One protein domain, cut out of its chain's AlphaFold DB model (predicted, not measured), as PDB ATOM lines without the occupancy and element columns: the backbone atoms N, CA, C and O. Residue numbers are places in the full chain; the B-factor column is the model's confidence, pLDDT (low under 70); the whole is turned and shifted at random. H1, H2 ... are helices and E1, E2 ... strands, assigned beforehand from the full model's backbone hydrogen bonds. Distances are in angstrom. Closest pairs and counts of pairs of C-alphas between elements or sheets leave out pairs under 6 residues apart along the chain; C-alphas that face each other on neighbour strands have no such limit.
ATOM      1  N   GLU A   2      37.961  11.417  16.577       74.44
ATOM      2  CA  GLU A   2      36.854  10.446  16.742       74.44
ATOM      3  C   GLU A   2      35.503  10.948  16.207       74.44
ATOM      4  O   GLU A   2      34.839  10.233  15.459       74.44
ATOM      5  N   ASN A   3      35.153  12.211  16.470       78.81
ATOM      6  CA  ASN A   3      33.945  12.833  15.909       78.81
ATOM      7  C   ASN A   3      33.969  12.855  14.371       78.81
ATOM      8  O   ASN A   3      32.961  12.593  13.724       78.81
ATOM      9  N   PHE A   4      35.138  13.102  13.771       81.50
ATOM     10  CA  PHE A   4      35.285  13.129  12.315       81.50
ATOM     11  C   PHE A   4      35.160  11.726  11.706       81.50
ATOM     12  O   PHE A   4      34.617  11.560  10.616       81.50
ATOM     13  N   ILE A   5      35.627  10.694  12.408       80.88
ATOM     14  CA  ILE A   5      35.411   9.293  12.027       80.88
ATOM     15  C   ILE A   5      33.922   8.938  12.096       80.88
ATOM     16  O   ILE A   5      33.409   8.311  11.168       80.88
ATOM     17  N   GLU A   6      33.219   9.386  13.136       79.50
ATOM     18  CA  GLU A   6      31.784   9.150  13.316       79.50
ATOM     19  C   GLU A   6      30.928   9.741  12.185       79.50
ATOM     20  O   GLU A   6      30.021   9.086  11.672       79.50
ATOM     21  N   GLU A   7      31.273  10.931  11.698       81.88
ATOM     22  CA  GLU A   7      30.595  11.542  10.547       81.88
ATOM     23  C   GLU A   7      30.879  10.812   9.218       81.88
ATOM     24  O   GLU A   7      30.181  11.009   8.221       81.88
ATOM     25  N   ASN A   8      31.896   9.943   9.188       81.56
ATOM     26  CA  ASN A   8      32.406   9.304   7.978       81.56
ATOM     27  C   ASN A   8      32.393   7.764   8.016       81.56
ATOM     28  O   ASN A   8      32.973   7.135   7.128       81.56
ATOM     29  N   LEU A   9      31.674   7.148   8.964       78.50
ATOM     30  CA  LEU A   9      31.621   5.686   9.164       78.50
ATOM     31  C   LEU A   9      31.239   4.906   7.905       78.50
ATOM     32  O   LEU A   9      31.775   3.835   7.641       78.50
ATOM     33  N   SER A  10      30.349   5.466   7.080       79.38
ATOM     34  CA  SER A  10      29.905   4.837   5.828       79.38
ATOM     35  C   SER A  10      31.043   4.567   4.830       79.38
ATOM     36  O   SER A  10      30.891   3.733   3.931       79.38
ATOM     37  N   LEU A  11      32.181   5.244   4.999       81.69
ATOM     38  CA  LEU A  11      33.379   5.116   4.178       81.69
ATOM     39  C   LEU A  11      34.454   4.223   4.816       81.69
ATOM     40  O   LEU A  11      35.457   3.934   4.175       81.69
ATOM     41  N   LEU A  12      34.252   3.750   6.044       83.75
ATOM     42  CA  LEU A  12      35.224   2.957   6.805       83.75
ATOM     43  C   LEU A  12      34.911   1.460   6.781       83.75
ATOM     44  O   LEU A  12      35.266   0.727   7.693       83.75
ATOM     45  N   LYS A  13      34.277   0.973   5.711       80.31
ATOM     46  CA  LYS A  13      33.816  -0.425   5.603       80.31
ATOM     47  C   LYS A  13      34.919  -1.474   5.751       80.31
ATOM     48  O   LYS A  13      34.617  -2.627   6.008       80.31
ATOM     49  N   THR A  14      36.183  -1.112   5.548       85.00
ATOM     50  CA  THR A  14      37.315  -2.035   5.739       85.00
ATOM     51  C   THR A  14      37.723  -2.192   7.199       85.00
ATOM     52  O   THR A  14      38.562  -3.034   7.493       85.00
ATOM     53  N   PHE A  15      37.169  -1.367   8.087       86.06
ATOM     54  CA  PHE A  15      37.342  -1.449   9.534       86.06
ATOM     55  C   PHE A  15      36.205  -2.215  10.224       86.06
ATOM     56  O   PHE A  15      36.328  -2.452  11.412       86.06
ATOM     57  N   ASP A  16      35.165  -2.628   9.484       84.88
ATOM     58  CA  ASP A  16      34.144  -3.602   9.914       84.88
ATOM     59  C   ASP A  16      34.780  -5.005   9.930       84.88
ATOM     60  O   ASP A  16      34.664  -5.796   8.985       84.88
ATOM     61  N   GLU A  17      35.584  -5.271  10.956       85.31
ATOM     62  CA  GLU A  17      36.358  -6.501  11.104       85.31
ATOM     63  C   GLU A  17      35.452  -7.685  11.430       85.31
ATOM     64  O   GLU A  17      35.684  -8.805  10.953       85.31
ATOM     65  N   ASN A  18      34.415  -7.434  12.229       85.12
ATOM     66  CA  ASN A  18      33.461  -8.450  12.654       85.12
ATOM     67  C   ASN A  18      32.389  -8.747  11.568       85.12
ATOM     68  O   ASN A  18      31.719  -9.784  11.640       85.12
ATOM     69  N   LYS A  19      32.300  -7.913  10.515       83.56
ATOM     70  CA  LYS A  19      31.369  -8.007   9.372       83.56
ATOM     71  C   LYS A  19      29.898  -7.936   9.771       83.56
ATOM     72  O   LYS A  19      29.035  -8.472   9.058       83.56
ATOM     73  N   ASP A  20      29.598  -7.302  10.896       83.94
ATOM     74  CA  ASP A  20      28.240  -7.099  11.389       83.94
ATOM     75  C   ASP A  20      27.554  -5.883  10.735       83.94
ATOM     76  O   ASP A  20      26.345  -5.690  10.901       83.94
ATOM     77  N   LYS A  21      28.291  -5.154   9.877       82.12
ATOM     78  CA  LYS A  21      27.874  -3.939   9.157       82.12
ATOM     79  C   LYS A  21      27.720  -2.717  10.062       82.12
ATOM     80  O   LYS A  21      27.105  -1.732   9.635       82.12
ATOM     81  N   VAL A  22      28.261  -2.762  11.272       84.94
ATOM     82  CA  VAL A  22      28.215  -1.706  12.277       84.94
ATOM     83  C   VAL A  22      29.638  -1.412  12.730       84.94
ATOM     84  O   VAL A  22      30.254  -2.214  13.403       84.94
ATOM     85  N   ILE A  23      30.131  -0.210  12.421       84.75
ATOM     86  CA  ILE A  23      31.437   0.229  12.923       84.75
ATOM     87  C   ILE A  23      31.309   0.585  14.410       84.75
ATOM     88  O   ILE A  23      30.792   1.661  14.749       84.75
ATOM     89  N   ASP A  24      31.740  -0.324  15.283       87.25
ATOM     90  CA  ASP A  24      31.682  -0.153  16.738       87.25
ATOM     91  C   ASP A  24      32.788   0.779  17.277       87.25
ATOM     92  O   ASP A  24      33.652   1.250  16.539       87.25
ATOM     93  N   GLU A  25      32.750   1.121  18.570       86.88
ATOM     94  CA  GLU A  25      33.733   2.037  19.174       86.88
ATOM     95  C   GLU A  25      35.186   1.546  19.047       86.88
ATOM     96  O   GLU A  25      36.084   2.362  18.828       86.88
ATOM     97  N   ALA A  26      35.437   0.236  19.126       88.38
ATOM     98  CA  ALA A  26      36.777  -0.316  18.961       88.38
ATOM     99  C   ALA A  26      37.248  -0.199  17.503       88.38
ATOM    100  O   ALA A  26      38.400   0.157  17.248       88.38
ATOM    101  N   GLU A  27      36.355  -0.423  16.541       88.75
ATOM    102  CA  GLU A  27      36.645  -0.267  15.112       88.75
ATOM    103  C   GLU A  27      36.845   1.208  14.721       88.75
ATOM    104  O   GLU A  27      37.756   1.534  13.951       88.75
ATOM    105  N   LYS A  28      36.075   2.131  15.318       88.19
ATOM    106  CA  LYS A  28      36.291   3.586  15.198       88.19
ATOM    107  C   LYS A  28      37.663   3.988  15.725       88.19
ATOM    108  O   LYS A  28      38.394   4.708  15.042       88.19
ATOM    109  N   GLN A  29      38.015   3.517  16.921       89.38
ATOM    110  CA  GLN A  29      39.306   3.799  17.539       89.38
ATOM    111  C   GLN A  29      40.447   3.285  16.655       89.38
ATOM    112  O   GLN A  29      41.388   4.020  16.362       89.38
ATOM    113  N   LYS A  30      40.311   2.068  16.121       90.94
ATOM    114  CA  LYS A  30      41.279   1.487  15.188       90.94
ATOM    115  C   LYS A  30      41.439   2.310  13.914       90.94
ATOM    116  O   LYS A  30      42.567   2.518  13.461       90.94
ATOM    117  N   ALA A  31      40.342   2.801  13.341       90.44
ATOM    118  CA  ALA A  31      40.383   3.689  12.183       90.44
ATOM    119  C   ALA A  31      41.101   5.008  12.500       90.44
ATOM    120  O   ALA A  31      41.904   5.479  11.691       90.44
ATOM    121  N   ALA A  32      40.871   5.569  13.689       90.56
ATOM    122  CA  ALA A  32      41.514   6.798  14.137       90.56
ATOM    123  C   ALA A  32      43.021   6.602  14.345       90.56
ATOM    124  O   ALA A  32      43.815   7.406  13.858       90.56
ATOM    125  N   ASP A  33      43.423   5.519  15.008       92.50
ATOM    126  CA  ASP A  33      44.832   5.206  15.253       92.50
ATOM    127  C   ASP A  33      45.577   4.876  13.958       92.50
ATOM    128  O   ASP A  33      46.674   5.386  13.736       92.50
ATOM    129  N   THR A  34      44.946   4.127  13.049       93.44
ATOM    130  CA  THR A  34      45.501   3.857  11.710       93.44
ATOM    131  C   THR A  34      45.713   5.155  10.938       93.44
ATOM    132  O   THR A  34      46.776   5.373  10.362       93.44
ATOM    133  N   ALA A  35      44.728   6.055  10.945       92.81
ATOM    134  CA  ALA A  35      44.834   7.336  10.262       92.81
ATOM    135  C   ALA A  35      45.937   8.230  10.855       92.81
ATOM    136  O   ALA A  35      46.684   8.841  10.093       92.81
ATOM    137  N   ARG A  36      46.089   8.273  12.186       92.94
ATOM    138  CA  ARG A  36      47.184   9.003  12.855       92.94
ATOM    139  C   ARG A  36      48.555   8.418  12.518       92.94
ATOM    140  O   ARG A  36      49.477   9.162  12.191       92.94
ATOM    141  N   GLU A  37      48.692   7.096  12.569       93.25
ATOM    142  CA  GLU A  37      49.942   6.416  12.224       93.25
ATOM    143  C   GLU A  37      50.344   6.715  10.776       93.25
ATOM    144  O   GLU A  37      51.486   7.084  10.493       93.25
ATOM    145  N   TRP A  38      49.386   6.610   9.856       94.00
ATOM    146  CA  TRP A  38      49.604   6.874   8.442       94.00
ATOM    147  C   TRP A  38      49.932   8.339   8.182       94.00
ATOM    148  O   TRP A  38      50.871   8.614   7.441       94.00
ATOM    149  N   ALA A  39      49.247   9.276   8.839       91.88
ATOM    150  CA  ALA A  39      49.578  10.697   8.775       91.88
ATOM    151  C   ALA A  39      51.033  10.956   9.205       91.88
ATOM    152  O   ALA A  39      51.769  11.666   8.519       91.88
ATOM    153  N   ALA A  40      51.488  10.313  10.285       92.12
ATOM    154  CA  ALA A  40      52.873  10.408  10.739       92.12
ATOM    155  C   ALA A  40      53.875   9.774   9.755       92.12
ATOM    156  O   ALA A  40      54.999  10.260   9.626       92.12
ATOM    157  N   MET A  41      53.516   8.687   9.060       92.00
ATOM    158  CA  MET A  41      54.354   8.102   7.997       92.00
ATOM    159  C   MET A  41      54.475   9.045   6.800       92.00
ATOM    160  O   MET A  41      55.585   9.316   6.345       92.00
ATOM    161  N   VAL A  42      53.353   9.607   6.342       90.81
ATOM    162  CA  VAL A  42      53.326  10.588   5.251       90.81
ATOM    163  C   VAL A  42      54.225  11.780   5.569       90.81
ATOM    164  O   VAL A  42      55.063  12.148   4.750       90.81
ATOM    165  N   LYS A  43      54.108  12.352   6.775       88.81
ATOM    166  CA  LYS A  43      54.935  13.490   7.214       88.81
ATOM    167  C   LYS A  43      56.431  13.175   7.227       88.81
ATOM    168  O   LYS A  43      57.244  14.057   6.972       88.81
ATOM    169  N   ARG A  44      56.801  11.920   7.496       90.62
ATOM    170  CA  ARG A  44      58.191  11.443   7.442       90.62
ATOM    171  C   ARG A  44      58.668  11.109   6.024       90.62
ATOM    172  O   ARG A  44      59.841  10.794   5.850       90.62
ATOM    173  N   GLY A  45      57.792  11.180   5.019       87.88
ATOM    174  CA  GLY A  45      58.090  10.730   3.657       87.88
ATOM    175  C   GLY A  45      58.266   9.213   3.565       87.88
ATOM    176  O   GLY A  45      58.976   8.722   2.689       87.88
ATOM    177  N   GLU A  46      57.662   8.470   4.492       87.88
ATOM    178  CA  GLU A  46      57.766   7.020   4.598       87.88
ATOM    179  C   GLU A  46      56.540   6.321   3.992       87.88
ATOM    180  O   GLU A  46      55.448   6.881   3.857       87.88
ATOM    181  N   GLY A  47      56.721   5.041   3.671       82.69
ATOM    182  CA  GLY A  47      55.662   4.178   3.166       82.69
ATOM    183  C   GLY A  47      55.545   4.177   1.644       82.69
ATOM    184  O   GLY A  47      55.896   5.123   0.942       82.69
ATOM    185  N   TYR A  48      55.041   3.062   1.132       91.00
ATOM    186  CA  TYR A  48      54.619   2.915  -0.253       91.00
ATOM    187  C   TYR A  48      53.097   2.903  -0.250       91.00
ATOM    188  O   TYR A  48      52.469   2.155   0.499       91.00
ATOM    189  N   TRP A  49      52.501   3.774  -1.053       93.44
ATOM    190  CA  TRP A  49      51.073   4.044  -0.991       93.44
ATOM    191  C   TRP A  49      50.375   3.461  -2.210       93.44
ATOM    192  O   TRP A  49      50.936   3.375  -3.300       93.44
ATOM    193  N   SER A  50      49.136   3.035  -2.026       94.19
ATOM    194  CA  SER A  50      48.244   2.647  -3.113       94.19
ATOM    195  C   SER A  50      46.945   3.411  -2.982       94.19
ATOM    196  O   SER A  50      46.503   3.693  -1.869       94.19
ATOM    197  N   TYR A  51      46.303   3.683  -4.112       93.62
ATOM    198  CA  TYR A  51      44.928   4.150  -4.123       93.62
ATOM    199  C   TYR A  51      44.003   3.101  -4.735       93.62
ATOM    200  O   TYR A  51      44.406   2.310  -5.591       93.62
ATOM    201  N   TYR A  52      42.756   3.099  -4.285       91.94
ATOM    202  CA  TYR A  52      41.677   2.307  -4.848       91.94
ATOM    203  C   TYR A  52      40.608   3.250  -5.391       91.94
ATOM    204  O   TYR A  52      40.031   4.047  -4.650       91.94
ATOM    205  N   GLY A  53      40.359   3.164  -6.696       88.25
ATOM    206  CA  GLY A  53      39.347   3.956  -7.396       88.25
ATOM    207  C   GLY A  53      38.557   3.113  -8.395       88.25
ATOM    208  O   GLY A  53      38.527   1.887  -8.311       88.25
ATOM    209  N   LYS A  54      37.939   3.763  -9.389       84.19
ATOM    210  CA  LYS A  54      37.095   3.090 -10.403       84.19
ATOM    211  C   LYS A  54      37.824   2.011 -11.205       84.19
ATOM    212  O   LYS A  54      37.204   1.047 -11.633       84.19
ATOM    213  N   GLU A  55      39.129   2.170 -11.400       86.19
ATOM    214  CA  GLU A  55      39.974   1.221 -12.130       86.19
ATOM    215  C   GLU A  55      40.634   0.168 -11.215       86.19
ATOM    216  O   GLU A  55      41.499  -0.580 -11.665       86.19
ATOM    217  N   GLY A  56      40.246   0.101  -9.934       88.62
ATOM    218  CA  GLY A  56      40.818  -0.808  -8.939       88.62
ATOM    219  C   GLY A  56      42.029  -0.234  -8.195       88.62
ATOM    220  O   GLY A  56      42.207   0.985  -8.119       88.62
ATOM    221  N   ARG A  57      42.844  -1.129  -7.610       91.62
ATOM    222  CA  ARG A  57      44.071  -0.790  -6.866       91.62
ATOM    223  C   ARG A  57      45.176  -0.381  -7.838       91.62
ATOM    224  O   ARG A  57      45.534  -1.161  -8.719       91.62
ATOM    225  N   LYS A  58      45.769   0.791  -7.625       92.75
ATOM    226  CA  LYS A  58      46.962   1.261  -8.339       92.75
ATOM    227  C   LYS A  58      47.997   1.801  -7.337       92.75
ATOM    228  O   LYS A  58      47.608   2.460  -6.371       92.75
ATOM    229  N   PRO A  59      49.298   1.516  -7.527       93.12
ATOM    230  CA  PRO A  59      50.349   2.080  -6.688       93.12
ATOM    231  C   PRO A  59      50.521   3.577  -6.974       93.12
ATOM    232  O   PRO A  59      50.361   4.015  -8.113       93.12
ATOM    233  N   LEU A  60      50.878   4.337  -5.944       91.69
ATOM    234  CA  LEU A  60      51.263   5.743  -6.040       91.69
ATOM    235  C   LEU A  60      52.785   5.861  -6.124       91.69
ATOM    236  O   LEU A  60      53.507   5.121  -5.452       91.69
ATOM    237  N   LYS A  61      53.285   6.807  -6.922       89.62
ATOM    238  CA  LYS A  61      54.721   7.113  -7.006       89.62
ATOM    239  C   LYS A  61      55.165   8.038  -5.879       89.62
ATOM    240  O   LYS A  61      56.314   7.965  -5.457       89.62
ATOM    241  N   SER A  62      54.271   8.904  -5.411       89.56
ATOM    242  CA  SER A  62      54.501   9.812  -4.289       89.56
ATOM    243  C   SER A  62      53.196  10.125  -3.561       89.56
ATOM    244  O   SER A  62      52.102   9.890  -4.081       89.56
ATOM    245  N   TRP A  63      53.314  10.677  -2.352       88.88
ATOM    246  CA  TRP A  63      52.156  11.187  -1.624       88.88
ATOM    247  C   TRP A  63      51.443  12.302  -2.401       88.88
ATOM    248  O   TRP A  63      50.226  12.254  -2.545       88.88
ATOM    249  N   GLU A  64      52.202  13.229  -2.995       90.25
ATOM    250  CA  GLU A  64      51.683  14.346  -3.802       90.25
ATOM    251  C   GLU A  64      50.812  13.871  -4.982       90.25
ATOM    252  O   GLU A  64      49.785  14.480  -5.287       90.25
ATOM    253  N   GLU A  65      51.177  12.755  -5.629       91.12
ATOM    254  CA  GLU A  65      50.338  12.125  -6.659       91.12
ATOM    255  C   GLU A  65      49.004  11.652  -6.065       91.12
ATOM    256  O   GLU A  65      47.943  11.876  -6.652       91.12
ATOM    257  N   GLY A  66      49.047  11.038  -4.879       89.81
ATOM    258  CA  GLY A  66      47.857  10.633  -4.132       89.81
ATOM    259  C   GLY A  66      46.946  11.814  -3.800       89.81
ATOM    260  O   GLY A  66      45.734  11.714  -3.990       89.81
ATOM    261  N   GLU A  67      47.519  12.946  -3.382       90.38
ATOM    262  CA  GLU A  67      46.766  14.176  -3.124       90.38
ATOM    263  C   GLU A  67      46.088  14.711  -4.387       90.38
ATOM    264  O   GLU A  67      44.913  15.086  -4.356       90.38
ATOM    265  N   GLU A  68      46.796  14.738  -5.519       91.75
ATOM    266  CA  GLU A  68      46.221  15.208  -6.779       91.75
ATOM    267  C   GLU A  68      45.072  14.303  -7.248       91.75
ATOM    268  O   GLU A  68      44.013  14.794  -7.659       91.75
ATOM    269  N   ILE A  69      45.254  12.983  -7.148       91.44
ATOM    270  CA  ILE A  69      44.223  12.000  -7.490       91.44
ATOM    271  C   ILE A  69      43.009  12.176  -6.585       91.44
ATOM    272  O   ILE A  69      41.892  12.235  -7.093       91.44
ATOM    273  N   ALA A  70      43.203  12.314  -5.275       89.88
ATOM    274  CA  ALA A  70      42.104  12.479  -4.334       89.88
ATOM    275  C   ALA A  70      41.345  13.801  -4.511       89.88
ATOM    276  O   ALA A  70      40.126  13.836  -4.350       89.88
ATOM    277  N   ARG A  71      42.028  14.882  -4.911       89.31
ATOM    278  CA  ARG A  71      41.371  16.151  -5.277       89.31
ATOM    279  C   ARG A  71      40.484  16.006  -6.513       89.31
ATOM    280  O   ARG A  71      39.413  16.603  -6.565       89.31
ATOM    281  N   LYS A  72      40.918  15.226  -7.508       90.88
ATOM    282  CA  LYS A  72      40.146  14.950  -8.735       90.88
ATOM    283  C   LYS A  72      39.036  13.921  -8.505       90.88
ATOM    284  O   LYS A  72      37.989  13.988  -9.145       90.88
ATOM    285  N   HIS A  73      39.271  12.983  -7.595       89.75
ATOM    286  CA  HIS A  73      38.420  11.838  -7.305       89.75
ATOM    287  C   HIS A  73      38.267  11.674  -5.785       89.75
ATOM    288  O   HIS A  73      38.930  10.827  -5.191       89.75
ATOM    289  N   PRO A  74      37.379  12.441  -5.127       85.19
ATOM    290  CA  PRO A  74      37.208  12.391  -3.669       85.19
ATOM    291  C   PRO A  74      36.649  11.052  -3.159       85.19
ATOM    292  O   PRO A  74      36.595  10.812  -1.956       85.19
ATOM    293  N   GLU A  75      36.218  10.185  -4.076       85.44
ATOM    294  CA  GLU A  75      35.732   8.831  -3.816       85.44
ATOM    295  C   GLU A  75      36.855   7.785  -3.671       85.44
ATOM    296  O   GLU A  75      36.559   6.623  -3.399       85.44
ATOM    297  N   VAL A  76      38.124   8.160  -3.889       90.38
ATOM    298  CA  VAL A  76      39.246   7.220  -3.768       90.38
ATOM    299  C   VAL A  76      39.605   6.950  -2.315       90.38
ATOM    300  O   VAL A  76      39.529   7.816  -1.439       90.38
ATOM    301  N   PHE A  77      40.080   5.734  -2.093       92.31
ATOM    302  CA  PHE A  77      40.646   5.309  -0.824       92.31
ATOM    303  C   PHE A  77      42.148   5.146  -0.968       92.31
ATOM    304  O   PHE A  77      42.626   4.755  -2.030       92.31
ATOM    305  N   LEU A  78      42.880   5.407   0.102       92.88
ATOM    306  CA  LEU A  78      44.308   5.173   0.205       92.88
ATOM    307  C   LEU A  78      44.584   4.015   1.151       92.88
ATOM    308  O   LEU A  78      43.851   3.795   2.115       92.88
ATOM    309  N   SER A  79      45.660   3.294   0.873       94.00
ATOM    310  CA  SER A  79      46.195   2.273   1.759       94.00
ATOM    311  C   SER A  79      47.711   2.343   1.792       94.00
ATOM    312  O   SER A  79      48.361   2.604   0.770       94.00
ATOM    313  N   GLN A  80      48.258   2.117   2.982       93.38
ATOM    314  CA  GLN A  80      49.681   1.916   3.176       93.38
ATOM    315  C   GLN A  80      50.007   0.458   2.855       93.38
ATOM    316  O   GLN A  80      49.483  -0.475   3.467       93.38
ATOM    317  N   GLY A  81      50.866   0.278   1.863       86.31
ATOM    318  CA  GLY A  81      51.393  -1.003   1.445       86.31
ATOM    319  C   GLY A  81      50.365  -2.098   1.202       86.31
ATOM    320  O   GLY A  81      49.493  -1.944   0.345       86.31
ATOM    321  N   ASP A  82      50.520  -3.217   1.909       85.56
ATOM    322  CA  ASP A  82      49.602  -4.363   1.883       85.56
ATOM    323  C   ASP A  82      48.639  -4.380   3.077       85.56
ATOM    324  O   ASP A  82      48.097  -5.428   3.434       85.56
ATOM    325  N   SER A  83      48.416  -3.221   3.705       89.31
ATOM    326  CA  SER A  83      47.427  -3.104   4.767       89.31
ATOM    327  C   SER A  83      46.041  -3.538   4.268       89.31
ATOM    328  O   SER A  83      45.622  -3.154   3.170       89.31
ATOM    329  N   PRO A  84      45.288  -4.318   5.067       88.69
ATOM    330  CA  PRO A  84      43.908  -4.658   4.734       88.69
ATOM    331  C   PRO A  84      42.975  -3.442   4.831       88.69
ATOM    332  O   PRO A  84      41.849  -3.489   4.333       88.69
ATOM    333  N   TYR A  85      43.433  -2.361   5.466       92.25
ATOM    334  CA  TYR A  85      42.648  -1.161   5.688       92.25
ATOM    335  C   TYR A  85      42.732  -0.206   4.505       92.25
ATOM    336  O   TYR A  85      43.756  -0.098   3.825       92.25
ATOM    337  N   TRP A  86      41.639   0.517   4.299       92.50
ATOM    338  CA  TRP A  86      41.512   1.558   3.297       92.50
ATOM    339  C   TRP A  86      40.859   2.771   3.939       92.50
ATOM    340  O   TRP A  86      39.770   2.682   4.503       92.50
ATOM    341  N   LEU A  87      41.531   3.913   3.852       92.00
ATOM    342  CA  LEU A  87      41.041   5.167   4.404       92.00
ATOM    343  C   LEU A  87      40.709   6.141   3.273       92.00
ATOM    344  O   LEU A  87      41.507   6.305   2.350       92.00
ATOM    345  N   PRO A  88      39.558   6.826   3.321       91.44
ATOM    346  CA  PRO A  88      39.307   7.982   2.474       91.44
ATOM    347  C   PRO A  88      40.405   9.022   2.657       91.44
ATOM    348  O   PRO A  88      40.789   9.316   3.792       91.44
ATOM    349  N   PHE A  89      40.828   9.651   1.560       88.81
ATOM    350  CA  PHE A  89      41.838  10.709   1.614       88.81
ATOM    351  C   PHE A  89      41.503  11.782   2.655       88.81
ATOM    352  O   PHE A  89      42.350  12.131   3.460       88.81
ATOM    353  N   LYS A  90      40.237  12.219   2.727       87.69
ATOM    354  CA  LYS A  90      39.792  13.241   3.689       87.69
ATOM    355  C   LYS A  90      40.051  12.892   5.160       87.69
ATOM    356  O   LYS A  90      40.305  13.796   5.941       87.69
ATOM    357  N   ILE A  91      39.974  11.613   5.543       89.69
ATOM    358  CA  ILE A  91      40.242  11.187   6.928       89.69
ATOM    359  C   ILE A  91      41.737  11.286   7.208       89.69
ATOM    360  O   ILE A  91      42.141  11.745   8.272       89.69
ATOM    361  N   LEU A  92      42.552  10.905   6.228       87.88
ATOM    362  CA  LEU A  92      43.999  10.960   6.336       87.88
ATOM    363  C   LEU A  92      44.520  12.406   6.304       87.88
ATOM    364  O   LEU A  92      45.362  12.756   7.122       87.88
ATOM    365  N   SER A  93      43.965  13.273   5.451       86.44
ATOM    366  CA  SER A  93      44.264  14.712   5.443       86.44
ATOM    367  C   SER A  93      43.905  15.370   6.770       86.44
ATOM    368  O   SER A  93      44.741  16.057   7.344       86.44
ATOM    369  N   PHE A  94      42.710  15.094   7.299       88.19
ATOM    370  CA  PHE A  94      42.294  15.625   8.595       88.19
ATOM    371  C   PHE A  94      43.242  15.183   9.722       88.19
ATOM    372  O   PHE A  94      43.652  16.000  10.540       88.19
ATOM    373  N   ALA A  95      43.671  13.914   9.723       88.69
ATOM    374  CA  ALA A  95      44.654  13.408  10.682       88.69
ATOM    375  C   ALA A  95      46.036  14.075  10.551       88.69
ATOM    376  O   ALA A  95      46.761  14.179  11.536       88.69
ATOM    377  N   MET A  96      46.416  14.521   9.350       86.50
ATOM    378  CA  MET A  96      47.650  15.278   9.138       86.50
ATOM    379  C   MET A  96      47.544  16.725   9.640       86.50
ATOM    380  O   MET A  96      48.562  17.271  10.066       86.50
ATOM    381  N   GLU A  97      46.356  17.331   9.581       85.56
ATOM    382  CA  GLU A  97      46.086  18.706  10.027       85.56
ATOM    383  C   GLU A  97      45.869  18.828  11.548       85.56
ATOM    384  O   GLU A  97      46.111  19.895  12.099       85.56
ATOM    385  N   GLU A  98      45.446  17.761  12.235       76.88
ATOM    386  CA  GLU A  98      45.183  17.735  13.691       76.88
ATOM    387  C   GLU A  98      46.443  17.749  14.599       76.88
ATOM    388  O   GLU A  98      46.355  17.371  15.768       76.88
ATOM    389  N   GLU A  99      47.603  18.197  14.105       54.44
ATOM    390  CA  GLU A  99      48.865  18.283  14.877       54.44
ATOM    391  C   GLU A  99      49.244  19.716  15.274       54.44
ATOM    392  O   GLU A  99      49.353  20.578  14.371       54.44
TER     393      GLU A  99
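What this domain is: This is residues 2 to 99 of the 99 residues of an uncharacterized protein of Opitutae bacterium (UniProt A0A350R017). A small antiparallel sheet of three short strands, in the order E2 E1 E3, forms one end of the domain, with H3 over one of its faces. The long helix H2 has its last half by the E3 edge and reaches away to the other end, where H1 and the unnamed residues 7 to 24 lie; H4 crosses H2 steeply and grazes the sheet with its first residues. The printed part has 98 residues, with four named helices and three named strands in the order H1 H2 E1 E2 H3 E3 H4, a mixed class of helices and strands. It is compact, with a radius of gyration of the C-alphas of 12.7 A and spans of 35 by 32 by 23 A.

Where its parts are: Look first at C-alpha 49, at (51.073, 4.044, -0.991), where E1, residues 49 to 53, begins its 13.4 A. E2 is residues 56 to 59 and E3 residues 77 to 80. Find C-alpha 25 at (33.733, 2.037, 19.174); from there H2, residues 25 to 43, runs 26.9 A. H3, residues 63 to 72, is 14.5 A long, and H1 is residues 2 to 6, 6.3 A long. H4, residues 89 to 97, runs 12.4 A and ends at C-alpha 97, (46.086, 18.706, 10.027).

How they stand to each other: Start at inner strand E1. It forms a hairpin with E2, antiparallel at 156 degrees, with N 51 and O 58 2.9 A apart, within hydrogen-bond range. On its other side is E3, antiparallel at 157 degrees, with N 52 and O 77 at 2.8 A. E2, H3 and E3 make a split strand-helix-strand unit, two strands running the same way with E1 between them, and its crossover is right-handed. H3 is on the sheet at a height of 9.6 A, over E1 and only just over E3, with 3 of its 10 C-alphas; it runs along the strands, at 11 degrees to E1 on the local plane. With H2 and H3 on one face of the sheet, there are two layers. H4 only grazes the sheet, with residues 89 to 92. H2 touches H4 with residues 35 to 43 alone, the closest C-alphas being those of Ala 39 and Met 96, 5.0 A, at a steep tilt of 69 degrees, only just short of about perpendicular. H2 touches H1 with residues 28 to 32 alone, the closest C-alphas being those of Glu 2 and Ala 32, 6.5 A. H1 is apart from H3. In H1, H2, H3 and H4 every O i to N i+4 pair is within hydrogen-bond range.

The domain as a whole: The C-alphas farthest apart are those of Asp 20 and Gly 45, 35.6 A. The printed part has no cut; the link from H1 to H2 is long, with 18 residues. The mean pLDDT of the printed part is 87.7, and residue 99, the chain's last, is under 70.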